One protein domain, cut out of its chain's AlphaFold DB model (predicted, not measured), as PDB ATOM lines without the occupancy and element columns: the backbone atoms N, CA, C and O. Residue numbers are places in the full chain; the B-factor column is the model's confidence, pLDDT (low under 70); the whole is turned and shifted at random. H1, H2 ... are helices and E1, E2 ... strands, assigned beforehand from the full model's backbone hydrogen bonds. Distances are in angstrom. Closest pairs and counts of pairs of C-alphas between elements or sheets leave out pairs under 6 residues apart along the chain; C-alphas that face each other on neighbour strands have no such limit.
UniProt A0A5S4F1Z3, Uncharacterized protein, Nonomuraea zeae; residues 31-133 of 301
ATOM      1  N   ASP A  31     200.997 141.389 143.806       93.56
ATOM      2  CA  ASP A  31     201.703 141.808 142.594       93.56
ATOM      3  C   ASP A  31     200.740 142.017 141.414       93.56
ATOM      4  O   ASP A  31     200.794 143.054 140.758       93.56
ATOM      5  N   SER A  32     199.798 141.088 141.202       92.44
ATOM      6  CA  SER A  32     198.747 141.218 140.182       92.44
ATOM      7  C   SER A  32     197.905 142.471 140.392       92.44
ATOM      8  O   SER A  32     197.698 143.249 139.457       92.44
ATOM      9  N   TYR A  33     197.442 142.686 141.626       95.38
ATOM     10  CA  TYR A  33     196.608 143.835 141.946       95.38
ATOM     11  C   TYR A  33     197.356 145.158 141.744       95.38
ATOM     12  O   TYR A  33     196.812 146.081 141.139       95.38
ATOM     13  N   LEU A  34     198.612 145.248 142.196       95.88
ATOM     14  CA  LEU A  34     199.437 146.444 142.021       95.88
ATOM     15  C   LEU A  34     199.745 146.723 140.550       95.88
ATOM     16  O   LEU A  34     199.671 147.879 140.148       95.88
ATOM     17  N   ASN A  35     200.023 145.696 139.743       93.69
ATOM     18  CA  ASN A  35     200.219 145.860 138.301       93.69
ATOM     19  C   ASN A  35     198.960 146.442 137.650       93.69
ATOM     20  O   ASN A  35     199.033 147.475 136.992       93.69
ATOM     21  N   ARG A  36     197.786 145.856 137.914       93.69
ATOM     22  CA  ARG A  36     196.502 146.364 137.403       93.69
ATOM     23  C   ARG A  36     196.205 147.787 137.859       93.69
ATOM     24  O   ARG A  36     195.725 148.597 137.068       93.69
ATOM     25  N   LEU A  37     196.465 148.084 139.129       94.69
ATOM     26  CA  LEU A  37     196.266 149.409 139.704       94.69
ATOM     27  C   LEU A  37     197.199 150.440 139.060       94.69
ATOM     28  O   LEU A  37     196.746 151.530 138.718       94.69
ATOM     29  N   ALA A  38     198.468 150.092 138.853       94.50
ATOM     30  CA  ALA A  38     199.447 150.947 138.200       94.50
ATOM     31  C   ALA A  38     199.082 151.191 136.729       94.50
ATOM     32  O   ALA A  38     198.941 152.344 136.326       94.50
ATOM     33  N   THR A  39     198.812 150.131 135.959       92.81
ATOM     34  CA  THR A  39     198.422 150.233 134.544       92.81
ATOM     35  C   THR A  39     197.169 151.083 134.360       92.81
ATOM     36  O   THR A  39     197.155 151.967 133.506       92.81
ATOM     37  N   ALA A  40     196.145 150.902 135.203       92.69
ATOM     38  CA  ALA A  40     194.921 151.703 135.141       92.69
ATOM     39  C   ALA A  40     195.153 153.206 135.393       92.69
ATOM     40  O   ALA A  40     194.309 154.015 135.020       92.69
ATOM     41  N   ASN A  41     196.267 153.583 136.025       93.38
ATOM     42  CA  ASN A  41     196.628 154.971 136.321       93.38
ATOM     43  C   ASN A  41     197.868 155.442 135.554       93.38
ATOM     44  O   ASN A  41     198.431 156.474 135.907       93.38
ATOM     45  N   HIS A  42     198.293 154.702 134.524       93.38
ATOM     46  CA  HIS A  42     199.491 155.005 133.735       93.38
ATOM     47  C   HIS A  42     200.763 155.170 134.585       93.38
ATOM     48  O   HIS A  42     201.639 155.974 134.276       93.38
ATOM     49  N   LEU A  43     200.861 154.398 135.669       94.56
ATOM     50  CA  LEU A  43     202.034 154.338 136.533       94.56
ATOM     51  C   LEU A  43     202.870 153.108 136.192       94.56
ATOM     52  O   LEU A  43     202.349 152.060 135.807       94.56
ATOM     53  N   GLU A  44     204.174 153.207 136.418       94.75
ATOM     54  CA  GLU A  44     205.036 152.035 136.433       94.75
ATOM     55  C   GLU A  44     204.773 151.223 137.722       94.75
ATOM     56  O   GLU A  44     204.769 151.802 138.817       94.75
ATOM     57  N   PRO A  45     204.583 149.890 137.655       93.94
ATOM     58  CA  PRO A  45     204.292 149.099 138.849       93.94
ATOM     59  C   PRO A  45     205.365 149.175 139.944       93.94
ATOM     60  O   PRO A  45     205.030 149.183 141.131       93.94
ATOM     61  N   SER A  46     206.647 149.264 139.566       94.69
ATOM     62  CA  SER A  46     207.746 149.356 140.537       94.69
ATOM     63  C   SER A  46     207.721 150.694 141.291       94.69
ATOM     64  O   SER A  46     207.855 150.703 142.516       94.69
ATOM     65  N   SER A  47     207.413 151.790 140.590       95.56
ATOM     66  CA  SER A  47     207.208 153.126 141.159       95.56
ATOM     67  C   SER A  47     205.994 153.184 142.101       95.56
ATOM     68  O   SER A  47     206.082 153.749 143.192       95.56
ATOM     69  N   LEU A  48     204.865 152.548 141.747       95.75
ATOM     70  CA  LEU A  48     203.709 152.442 142.655       95.75
ATOM     71  C   LEU A  48     204.062 151.657 143.927       95.75
ATOM     72  O   LEU A  48     203.656 152.033 145.029       95.75
ATOM     73  N   ARG A  49     204.820 150.564 143.792       96.31
ATOM     74  CA  ARG A  49     205.285 149.786 144.943       96.31
ATOM     75  C   ARG A  49     206.210 150.618 145.831       96.31
ATOM     76  O   ARG A  49     205.977 150.659 147.034       96.31
ATOM     77  N   GLU A  50     207.171 151.328 145.249       95.31
ATOM     78  CA  GLU A  50     208.067 152.235 145.973       95.31
ATOM     79  C   GLU A  50     207.295 153.315 146.736       95.31
ATOM     80  O   GLU A  50     207.543 153.524 147.923       95.31
ATOM     81  N   LEU A  51     206.282 153.924 146.115       93.75
ATOM     82  CA  LEU A  51     205.408 154.886 146.786       93.75
ATOM     83  C   LEU A  51     204.713 154.272 148.010       93.75
ATOM     84  O   LEU A  51     204.552 154.946 149.028       93.75
ATOM     85  N   LEU A  52     204.292 153.009 147.935       95.31
ATOM     86  CA  LEU A  52     203.544 152.333 148.994       95.31
ATOM     87  C   LEU A  52     204.432 151.780 150.116       95.31
ATOM     88  O   LEU A  52     204.056 151.883 151.283       95.31
ATOM     89  N   SER A  53     205.587 151.196 149.810       94.81
ATOM     90  CA  SER A  53     206.442 150.506 150.792       94.81
ATOM     91  C   SER A  53     207.754 151.233 151.100       94.81
ATOM     92  O   SER A  53     208.442 150.852 152.041       94.81
ATOM     93  N   GLY A  54     208.109 152.270 150.336       93.69
ATOM     94  CA  GLY A  54     209.435 152.895 150.372       93.69
ATOM     95  C   GLY A  54     210.515 152.095 149.634       93.69
ATOM     96  O   GLY A  54     211.692 152.410 149.756       93.69
ATOM     97  N   SER A  55     210.146 151.036 148.903       94.12
ATOM     98  CA  SER A  55     211.091 150.191 148.167       94.12
ATOM     99  C   SER A  55     210.453 149.563 146.931       94.12
ATOM    100  O   SER A  55     209.305 149.131 146.962       94.12
ATOM    101  N   ARG A  56     211.221 149.416 145.847       92.94
ATOM    102  CA  ARG A  56     210.790 148.677 144.645       92.94
ATOM    103  C   ARG A  56     210.794 147.157 144.836       92.94
ATOM    104  O   ARG A  56     210.215 146.431 144.029       92.94
ATOM    105  N   LEU A  57     211.453 146.657 145.884       91.88
ATOM    106  CA  LEU A  57     211.656 145.226 146.096       91.88
ATOM    107  C   LEU A  57     210.340 144.516 146.442       91.88
ATOM    108  O   LEU A  57     209.600 144.930 147.337       91.88
ATOM    109  N   LYS A  58     210.064 143.392 145.766       91.12
ATOM    110  CA  LYS A  58     208.856 142.582 146.014       91.12
ATOM    111  C   LYS A  58     208.826 141.949 147.408       91.12
ATOM    112  O   LYS A  58     207.742 141.726 147.937       91.12
ATOM    113  N   SER A  59     210.000 141.695 147.991       90.44
ATOM    114  CA  SER A  59     210.165 141.141 149.340       90.44
ATOM    115  C   SER A  59     209.753 142.107 150.450       90.44
ATOM    116  O   SER A  59     209.483 141.660 151.561       90.44
ATOM    117  N   VAL A  60     209.693 143.415 150.170       93.31
ATOM    118  CA  VAL A  60     209.275 144.415 151.155       93.31
ATOM    119  C   VAL A  60     207.742 144.447 151.211       93.31
ATOM    120  O   VAL A  60     207.103 144.693 150.177       93.31
ATOM    121  N   PRO A  61     207.128 144.205 152.388       94.50
ATOM    122  CA  PRO A  61     205.678 144.213 152.540       94.50
ATOM    123  C   PRO A  61     205.059 145.571 152.203       94.50
ATOM    124  O   PRO A  61     205.617 146.626 152.509       94.50
ATOM    125  N   VAL A  62     203.863 145.550 151.617       96.56
ATOM    126  CA  VAL A  62     203.073 146.763 151.376       96.56
ATOM    127  C   VAL A  62     202.152 147.012 152.573       96.56
ATOM    128  O   VAL A  62     201.310 146.160 152.864       96.56
ATOM    129  N   PRO A  63     202.242 148.172 153.253       96.50
ATOM    130  CA  PRO A  63     201.362 148.482 154.374       96.50
ATOM    131  C   PRO A  63     199.892 148.610 153.922       96.50
ATOM    132  O   PRO A  63     199.580 149.500 153.117       96.50
ATOM    133  N   PRO A  64     198.951 147.806 154.462       96.81
ATOM    134  CA  PRO A  64     197.557 147.795 154.000       96.81
ATOM    135  C   PRO A  64     196.857 149.153 154.123       96.81
ATOM    136  O   PRO A  64     196.054 149.522 153.269       96.81
ATOM    137  N   HIS A  65     197.191 149.935 155.152       96.81
ATOM    138  CA  HIS A  65     196.620 151.264 155.372       96.81
ATOM    139  C   HIS A  65     197.014 152.284 154.288       96.81
ATOM    140  O   HIS A  65     196.207 153.151 153.953       96.81
ATOM    141  N   ARG A  66     198.222 152.183 153.709       96.81
ATOM    142  CA  ARG A  66     198.658 153.066 152.612       96.81
ATOM    143  C   ARG A  66     197.926 152.717 151.325       96.81
ATOM    144  O   ARG A  66     197.417 153.614 150.658       96.81
ATOM    145  N   LEU A  67     197.792 151.421 151.034       97.25
ATOM    146  CA  LEU A  67     197.018 150.948 149.888       97.25
ATOM    147  C   LEU A  67     195.533 151.328 150.013       97.25
ATOM    148  O   LEU A  67     194.935 151.790 149.044       97.25
ATOM    149  N   ALA A  68     194.951 151.214 151.209       97.44
ATOM    150  CA  ALA A  68     193.585 151.661 151.490       97.44
ATOM    151  C   ALA A  68     193.400 153.162 151.250       97.44
ATOM    152  O   ALA A  68     192.428 153.568 150.624       97.44
ATOM    153  N   ARG A  69     194.350 153.997 151.688       96.19
ATOM    154  CA  ARG A  69     194.295 155.450 151.465       96.19
ATOM    155  C   ARG A  69     194.373 155.819 149.986       96.19
ATOM    156  O   ARG A  69     193.683 156.731 149.557       96.19
ATOM    157  N   LEU A  70     195.192 155.100 149.227       96.06
ATOM    158  CA  LEU A  70     195.441 155.360 147.811       96.06
ATOM    159  C   LEU A  70     194.314 154.825 146.904       96.06
ATOM    160  O   LEU A  70     194.013 155.409 145.867       96.06
ATOM    161  N   THR A  71     193.639 153.749 147.315       96.69
ATOM    162  CA  THR A  71     192.534 153.130 146.555       96.69
ATOM    163  C   THR A  71     191.144 153.506 147.062       96.69
ATOM    164  O   THR A  71     190.158 153.297 146.365       96.69
ATOM    165  N   GLY A  72     191.024 154.032 148.280       96.69
ATOM    166  CA  GLY A  72     189.746 154.303 148.942       96.69
ATOM    167  C   GLY A  72     189.001 153.052 149.421       96.69
ATOM    168  O   GLY A  72     187.912 153.182 149.977       96.69
ATOM    169  N   TYR A  73     189.552 151.848 149.232       97.62
ATOM    170  CA  TYR A  73     188.941 150.620 149.739       97.62
ATOM    171  C   TYR A  73     189.248 150.418 151.230       97.62
ATOM    172  O   TYR A  73     190.381 150.651 151.662       97.62
ATOM    173  N   PRO A  74     188.292 149.911 152.033       97.50
ATOM    174  CA  PRO A  74     188.561 149.562 153.423       97.50
ATOM    175  C   PRO A  74     189.692 148.532 153.540       97.50
ATOM    176  O   PRO A  74     189.720 147.547 152.799       97.50
ATOM    177  N   GLN A  75     190.580 148.701 154.529       97.50
ATOM    178  CA  GLN A  75     191.698 147.772 154.773       97.50
ATOM    179  C   GLN A  75     191.228 146.321 154.915       97.50
ATOM    180  O   GLN A  75     191.848 145.409 154.375       97.50
ATOM    181  N   ARG A  76     190.097 146.106 155.601       95.81
ATOM    182  CA  ARG A  76     189.494 144.779 155.770       95.81
ATOM    183  C   ARG A  76     189.106 144.148 154.431       95.81
ATOM    184  O   ARG A  76     189.352 142.963 154.240       95.81
ATOM    185  N   SER A  77     188.535 144.926 153.512       96.38
ATOM    186  CA  SER A  77     188.154 144.445 152.179       96.38
ATOM    187  C   SER A  77     189.381 144.097 151.342       96.38
ATOM    188  O   SER A  77     189.408 143.041 150.717       96.38
ATOM    189  N   LEU A  78     190.422 144.938 151.389       97.62
ATOM    190  CA  LEU A  78     191.696 144.674 150.715       97.62
ATOM    191  C   LEU A  78     192.355 143.401 151.242       97.62
ATOM    192  O   LEU A  78     192.710 142.539 150.451       97.62
ATOM    193  N   ARG A  79     192.451 143.242 152.565       96.75
ATOM    194  CA  ARG A  79     192.995 142.038 153.211       96.75
ATOM    195  C   ARG A  79     192.203 140.785 152.882       96.75
ATOM    196  O   ARG A  79     192.781 139.738 152.625       96.75
ATOM    197  N   TYR A  80     190.875 140.884 152.861       95.56
ATOM    198  CA  TYR A  80     190.035 139.750 152.505       95.56
ATOM    199  C   TYR A  80     190.218 139.335 151.045       95.56
ATOM    200  O   TYR A  80     190.228 138.140 150.762       95.56
ATOM    201  N   ALA A  81     190.374 140.280 150.118       95.62
ATOM    202  CA  ALA A  81     190.616 139.968 148.713       95.62
ATOM    203  C   ALA A  81     192.057 139.484 148.463       95.62
ATOM    204  O   ALA A  81     192.240 138.462 147.808       95.62
ATOM    205  N   ILE A  82     193.047 140.163 149.047       96.31
ATOM    206  CA  ILE A  82     194.486 139.987 148.824       96.31
ATOM    207  C   ILE A  82     195.127 139.526 150.135       96.31
ATOM    208  O   ILE A  82     195.557 140.327 150.968       96.31
ATOM    209  N   LEU A  83     195.198 138.209 150.319       95.25
ATOM    210  CA  LEU A  83     195.653 137.606 151.577       95.25
ATOM    211  C   LEU A  83     197.128 137.909 151.901       95.25
ATOM    212  O   LEU A  83     197.507 137.869 153.065       95.25
ATOM    213  N   GLU A  84     197.944 138.281 150.908       95.25
ATOM    214  CA  GLU A  84     199.335 138.738 151.098       95.25
ATOM    215  C   GLU A  84     199.457 140.035 151.917       95.25
ATOM    216  O   GLU A  84     200.540 140.365 152.389       95.25
ATOM    217  N   LEU A  85     198.360 140.781 152.094       96.25
ATOM    218  CA  LEU A  85     198.310 141.975 152.946       96.25
ATOM    219  C   LEU A  85     198.097 141.653 154.434       96.25
ATOM    220  O   LEU A  85     198.033 142.576 155.252       96.25
ATOM    221  N   CYS A  86     197.909 140.381 154.774       95.25
ATOM    222  CA  CYS A  86     197.654 139.936 156.137       95.25
ATOM    223  C   CYS A  86     198.941 139.428 156.789       95.25
ATOM    224  O   CYS A  86     199.769 138.787 156.139       95.25
ATOM    225  N   THR A  87     199.082 139.650 158.093       93.00
ATOM    226  CA  THR A  87     200.083 138.929 158.892       93.00
ATOM    227  C   THR A  87     199.662 137.462 159.092       93.00
ATOM    228  O   THR A  87     198.482 137.130 158.923       93.00
ATOM    229  N   PRO A  88     200.583 136.554 159.474       90.94
ATOM    230  CA  PRO A  88     200.226 135.173 159.809       90.94
ATOM    231  C   PRO A  88     199.124 135.065 160.875       90.94
ATOM    232  O   PRO A  88     198.206 134.260 160.719       90.94
ATOM    233  N   ASP A  89     199.168 135.918 161.901       92.31
ATOM    234  CA  ASP A  89     198.164 135.949 162.974       92.31
ATOM    235  C   ASP A  89     196.797 136.413 162.458       92.31
ATOM    236  O   ASP A  89     195.764 135.805 162.754       92.31
ATOM    237  N   GLU A  90     196.780 137.447 161.610       93.75
ATOM    238  CA  GLU A  90     195.556 137.927 160.967       93.75
ATOM    239  C   GLU A  90     194.928 136.820 160.113       93.75
ATOM    240  O   GLU A  90     193.735 136.545 160.259       93.75
ATOM    241  N   LEU A  91     195.723 136.114 159.297       91.81
ATOM    242  CA  LEU A  91     195.251 134.962 158.520       91.81
ATOM    243  C   LEU A  91     194.686 133.848 159.409       91.81
ATOM    244  O   LEU A  91     193.694 133.225 159.031       91.81
ATOM    245  N   GLY A  92     195.295 133.598 160.572       88.69
ATOM    246  CA  GLY A  92     194.826 132.613 161.550       88.69
ATOM    247  C   GLY A  92     193.463 132.958 162.156       88.69
ATOM    248  O   GLY A  92     192.668 132.062 162.427       88.69
ATOM    249  N   SER A  93     193.168 134.250 162.315       91.31
ATOM    250  CA  SER A  93     191.894 134.740 162.865       91.31
ATOM    251  C   SER A  93     190.751 134.829 161.841       91.31
ATOM    252  O   SER A  93     189.574 134.912 162.205       91.31
ATOM    253  N   MET A  94     191.068 134.840 160.543       91.75
ATOM    254  CA  MET A  94     190.079 135.003 159.478       91.75
ATOM    255  C   MET A  94     189.382 133.679 159.131       91.75
ATOM    256  O   MET A  94     190.005 132.627 159.009       91.75
ATOM    257  N   LYS A  95     188.073 133.746 158.849       89.81
ATOM    258  CA  LYS A  95     187.299 132.617 158.299       89.81
ATOM    259  C   LYS A  95     187.631 132.415 156.815       89.81
ATOM    260  O   LYS A  95     186.948 132.946 155.937       89.81
ATOM    261  N   LEU A  96     188.718 131.694 156.544       88.50
ATOM    262  CA  LEU A  96     189.265 131.439 155.204       88.50
ATOM    263  C   LEU A  96     189.082 129.981 154.756       88.50
ATOM    264  O   LEU A  96     189.888 129.467 153.981       88.50
ATOM    265  N   ASP A  97     188.048 129.298 155.247       84.56
ATOM    266  CA  ASP A  97     187.866 127.863 155.031       84.56
ATOM    267  C   ASP A  97     187.925 127.482 153.549       84.56
ATOM    268  O   ASP A  97     187.139 127.927 152.711       84.56
ATOM    269  N   GLY A  98     188.907 126.643 153.220       82.81
ATOM    270  CA  GLY A  98     189.126 126.162 151.863       82.81
ATOM    271  C   GLY A  98     189.713 127.183 150.886       82.81
ATOM    272  O   GLY A  98     189.858 126.821 149.719       82.81
ATOM    273  N   ARG A  99     190.093 128.393 151.314       88.06
ATOM    274  CA  ARG A  99     190.835 129.355 150.481       88.06
ATOM    275  C   ARG A  99     192.327 129.002 150.410       88.06
ATOM    276  O   ARG A  99     192.853 128.398 151.350       88.06
ATOM    277  N   PRO A 100     192.998 129.301 149.288       88.62
ATOM    278  CA  PRO A 100     194.437 129.101 149.165       88.62
ATOM    279  C   PRO A 100     195.189 130.082 150.067       88.62
ATOM    280  O   PRO A 100     194.734 131.205 150.290       88.62
ATOM    281  N   ARG A 101     196.327 129.645 150.614       85.88
ATOM    282  CA  ARG A 101     197.182 130.491 151.451       85.88
ATOM    283  C   ARG A 101     198.340 131.043 150.613       85.88
ATOM    284  O   ARG A 101     198.913 130.288 149.829       85.88
ATOM    285  N   PRO A 102     198.706 132.326 150.770       86.19
ATOM    286  CA  PRO A 102     199.888 132.872 150.116       86.19
ATOM    287  C   PRO A 102     201.177 132.153 150.524       86.19
ATOM    288  O   PRO A 102     201.302 131.681 151.651       86.19
ATOM    289  N   GLY A 103     202.161 132.143 149.624       75.00
ATOM    290  CA  GLY A 103     203.533 131.715 149.925       75.00
ATOM    291  C   GLY A 103     203.857 130.255 149.608       75.00
ATOM    292  O   GLY A 103     205.028 129.879 149.620       75.00
ATOM    293  N   GLU A 104     202.872 129.433 149.246       69.50
ATOM    294  CA  GLU A 104     203.139 128.108 148.689       69.50
ATOM    295  C   GLU A 104     203.471 128.249 147.192       69.50
ATOM    296  O   GLU A 104     202.617 128.581 146.365       69.50
ATOM    297  N   ALA A 105     204.747 128.055 146.836       53.47
ATOM    298  CA  ALA A 105     205.207 128.110 145.448       53.47
ATOM    299  C   ALA A 105     204.360 127.177 144.553       53.47
ATOM    300  O   ALA A 105     203.946 126.104 144.986       53.47
ATOM    301  N   HIS A 106     204.119 127.580 143.298       57.50
ATOM    302  CA  HIS A 106     203.289 126.873 142.296       57.50
ATOM    303  C   HIS A 106     201.756 127.010 142.429       57.50
ATOM    304  O   HIS A 106     201.014 126.289 141.759       57.50
ATOM    305  N   GLN A 107     201.269 127.970 143.222       71.62
ATOM    306  CA  GLN A 107     199.832 128.199 143.447       71.62
ATOM    307  C   GLN A 107     199.253 129.445 142.767       71.62
ATOM    308  O   GLN A 107     198.089 129.776 142.967       71.62
ATOM    309  N   CYS A 108     200.026 130.122 141.923       80.94
ATOM    310  CA  CYS A 108     199.557 131.288 141.182       80.94
ATOM    311  C   CYS A 108     199.036 130.877 139.803       80.94
ATOM    312  O   CYS A 108     199.757 130.229 139.041       80.94
ATOM    313  N   ARG A 109     197.797 131.240 139.457       82.12
ATOM    314  CA  ARG A 109     197.230 130.953 138.127       82.12
ATOM    315  C   ARG A 109     196.406 132.112 137.581       82.12
ATOM    316  O   ARG A 109     195.982 132.996 138.328       82.12
ATOM    317  N   SER A 110     196.181 132.081 136.269       84.56
ATOM    318  CA  SER A 110     195.305 133.030 135.589       84.56
ATOM    319  C   SER A 110     193.848 132.833 136.017       84.56
ATOM    320  O   SER A 110     193.367 131.714 136.234       84.56
ATOM    321  N   PHE A 111     193.106 133.933 136.120       88.12
ATOM    322  CA  PHE A 111     191.657 133.848 136.267       88.12
ATOM    323  C   PHE A 111     191.011 133.269 135.009       88.12
ATOM    324  O   PHE A 111     191.540 133.344 133.903       88.12
ATOM    325  N   CYS A 112     189.793 132.752 135.153       89.94
ATOM    326  CA  CYS A 112     188.995 132.407 133.987       89.94
ATOM    327  C   CYS A 112     188.686 133.660 133.155       89.94
ATOM    328  O   CYS A 112     188.047 134.577 133.672       89.94
ATOM    329  N   GLY A 113     189.031 133.665 131.864       87.25
ATOM    330  CA  GLY A 113     188.779 134.812 130.980       87.25
ATOM    331  C   GLY A 113     187.297 135.204 130.925       87.25
ATOM    332  O   GLY A 113     186.952 136.376 131.003       87.25
ATOM    333  N   SER A 114     186.387 134.221 130.930       88.56
ATOM    334  CA  SER A 114     184.940 134.484 130.994       88.56
ATOM    335  C   SER A 114     184.475 135.066 132.336       88.56
ATOM    336  O   SER A 114     183.460 135.755 132.371       88.56
ATOM    337  N   CYS A 115     185.181 134.805 133.444       88.75
ATOM    338  CA  CYS A 115     184.916 135.515 134.700       88.75
ATOM    339  C   CYS A 115     185.417 136.958 134.619       88.75
ATOM    340  O   CYS A 115     184.707 137.857 135.049       88.75
ATOM    341  N   LEU A 116     186.604 137.180 134.050       87.00
ATOM    342  CA  LEU A 116     187.207 138.510 133.958       87.00
ATOM    343  C   LEU A 116     186.415 139.482 133.092       87.00
ATOM    344  O   LEU A 116     186.278 140.637 133.480       87.00
ATOM    345  N   LEU A 117     185.814 139.006 131.997       83.81
ATOM    346  CA  LEU A 117     184.921 139.824 131.168       83.81
ATOM    347  C   LEU A 117     183.754 140.429 131.968       83.81
ATOM    348  O   LEU A 117     183.258 141.488 131.615       83.81
ATOM    349  N   LYS A 118     183.327 139.790 133.066       82.00
ATOM    350  CA  LYS A 118     182.279 140.327 133.952       82.00
ATOM    351  C   LYS A 118     182.787 141.353 134.960       82.00
ATOM    352  O   LYS A 118     181.979 142.061 135.547       82.00
ATOM    353  N   HIS A 119     184.093 141.396 135.192       75.50
ATOM    354  CA  HIS A 119     184.737 142.330 136.113       75.50
ATOM    355  C   HIS A 119     185.291 143.570 135.399       75.50
ATOM    356  O   HIS A 119     186.040 144.322 136.016       75.50
ATOM    357  N   ASP A 120     184.948 143.755 134.118       72.31
ATOM    358  CA  ASP A 120     185.432 144.847 133.264       72.31
ATOM    359  C   ASP A 120     186.968 144.979 133.284       72.31
ATOM    360  O   ASP A 120     187.564 146.056 133.240       72.31
ATOM    361  N   VAL A 121     187.642 143.832 133.422       76.88
ATOM    362  CA  VAL A 121     189.099 143.770 133.386       76.88
ATOM    363  C   VAL A 121     189.505 143.705 131.925       76.88
ATOM    364  O   VAL A 121     189.412 142.653 131.291       76.88
ATOM    365  N   SER A 122     189.937 144.849 131.399       67.62
ATOM    366  CA  SER A 122     190.501 144.935 130.055       67.62
ATOM    367  C   SER A 122     191.694 143.977 129.909       67.62
ATOM    368  O   SER A 122     192.548 143.954 130.802       67.62
ATOM    369  N   PRO A 123     191.814 143.242 128.785       64.19
ATOM    370  CA  PRO A 123     192.989 142.420 128.480       64.19
ATOM    371  C   PRO A 123     194.308 143.207 128.544       64.19
ATOM    372  O   PRO A 123     195.353 142.639 128.849       64.19
ATOM    373  N   ASN A 124     194.244 144.522 128.310       65.44
ATOM    374  CA  ASN A 124     195.402 145.417 128.304       65.44
ATOM    375  C   ASN A 124     195.918 145.753 129.711       65.44
ATOM    376  O   ASN A 124     197.046 146.213 129.847       65.44
ATOM    377  N   ASN A 125     195.134 145.497 130.764       67.88
ATOM    378  CA  ASN A 125     195.536 145.752 132.153       67.88
ATOM    379  C   ASN A 125     196.297 144.568 132.776       67.88
ATOM    380  O   ASN A 125     196.387 144.460 133.997       67.88
ATOM    381  N   GLY A 126     196.839 143.678 131.940       67.12
ATOM    382  CA  GLY A 126     197.466 142.431 132.357       67.12
ATOM    383  C   GLY A 126     196.436 141.360 132.720       67.12
ATOM    384  O   GLY A 126     195.305 141.643 133.118       67.12
ATOM    385  N   SER A 127     196.832 140.094 132.585       77.69
ATOM    386  CA  SER A 127     196.015 138.976 133.057       77.69
ATOM    387  C   SER A 127     196.164 138.872 134.572       77.69
ATOM    388  O   SER A 127     197.256 138.523 135.028       77.69
ATOM    389  N   PRO A 128     195.120 139.166 135.369       87.25
ATOM    390  CA  PRO A 128     195.234 139.042 136.805       87.25
ATOM    391  C   PRO A 128     195.599 137.610 137.188       87.25
ATOM    392  O   PRO A 128     195.208 136.631 136.536       87.25
ATOM    393  N   VAL A 129     196.338 137.509 138.279       89.69
ATOM    394  CA  VAL A 129     196.818 136.263 138.855       89.69
ATOM    395  C   VAL A 129     196.242 136.153 140.252       89.69
ATOM    396  O   VAL A 129     196.218 137.126 141.003       89.69
ATOM    397  N   ARG A 130     195.774 134.965 140.618       90.88
ATOM    398  CA  ARG A 130     195.316 134.682 141.980       90.88
ATOM    399  C   ARG A 130     196.023 133.482 142.566       90.88
ATOM    400  O   ARG A 130     196.595 132.675 141.833       90.88
ATOM    401  N   TRP A 131     195.912 133.356 143.876       91.62
ATOM    402  CA  TRP A 131     196.210 132.134 144.596       91.62
ATOM    403  C   TRP A 131     195.163 131.058 144.274       91.62
ATOM    404  O   TRP A 131     193.976 131.338 144.087       91.62
ATOM    405  N   HIS A 132     195.606 129.810 144.190       89.25
ATOM    406  CA  HIS A 132     194.809 128.629 143.869       89.25
ATOM    407  C   HIS A 132     195.358 127.417 144.599       89.25
ATOM    408  O   HIS A 132     196.569 127.241 144.684       89.25
ATOM    409  N   HIS A 133     194.485 126.488 144.977       88.19
ATOM    410  CA  HIS A 133     194.973 125.152 145.292       88.19
ATOM    411  C   HIS A 133     195.431 124.435 144.022       88.19
ATOM    412  O   HIS A 133     194.988 124.738 142.907       88.19
TER     413      HIS A 133
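This is residues 31 to 133 of the 301 residues of an uncharacterized protein of Nonomuraea zeae (UniProt A0A5S4F1Z3). Four short helices, H1 to H4, follow one another in an angular arc, with H1 packed on H2 and H3 packed on H4; off the first turn of H1 lies a small two-stranded ribbon, E1 and E2. H5 and H6 sit at separate outlying places, their centres each 17.2 A from the mean of the C-alphas, with H6 past the end of E1, and loops make up much of the rest. The 103 residues printed include six named helices and two named strands, in the order H1 H2 H3 H4 H5 E1 H6 E2; the class is mostly helix, and the sheet, in the order E1 - E2, is antiparallel. The whole is compact, with a radius of gyration of the C-alphas of 13.9 A, and rounded, spanning 36 by 35 by 26 A.

Strands E1, residues 108 to 110, and E2, residues 129 to 131, are antiparallel neighbours, with 136 degrees between their directions. N 109 and O 130 are 3.0 A apart, as are N 130 and O 109, both within hydrogen-bond range. The closest C-alphas of E2 and H1, residues 31 to 40, are those of Val 129 and Ser 32, 5.5 A apart. H1 touches H2, residues 45 to 53, closest at the C-alphas of Ala 38 and Pro 45, 5.2 A; they run opposite ways at a steep tilt of 69 degrees, only just short of about perpendicular. H2 and H3, residues 64 to 71, are close but not clearly touching, with the C-alphas of Leu 52 and Arg 66 closest at 6.1 A. H3 touches H4, residues 75 to 81, about perpendicular at 89 degrees; the C-alphas of Ala 68 and Gln 75 are closest, at 5.4 A. H5, residues 88 to 93, is apart from H4 and from H6, residues 113 to 119; H6 is also apart from H1. Every O i to N i+4 pair is within hydrogen-bond range in H1, H2, H3, H4 and H5; H6 has 1 of 3, beside 3 of 4 O i to N i+3 pairs.

H1 begins at C-alpha 31 (201.703, 141.808, 142.594) and is 14.1 A long; H2 is 12.2 A, H3 10.4 A, H6 10.0 A, H4 9.9 A and H5 8.9 A. E1 is 7.2 A long and E2 7.1 A, ending at C-alpha 131 (196.210, 132.134, 144.596).

The C-alphas farthest apart, those of His 42 and Asp 97, are 36.4 A apart. The printed part has no cut. The link from H5 to E1, residues 94 to 107, is long. The mean pLDDT of the printed part is 89.3; residues 104 to 106 and 122 to 126 are under 70.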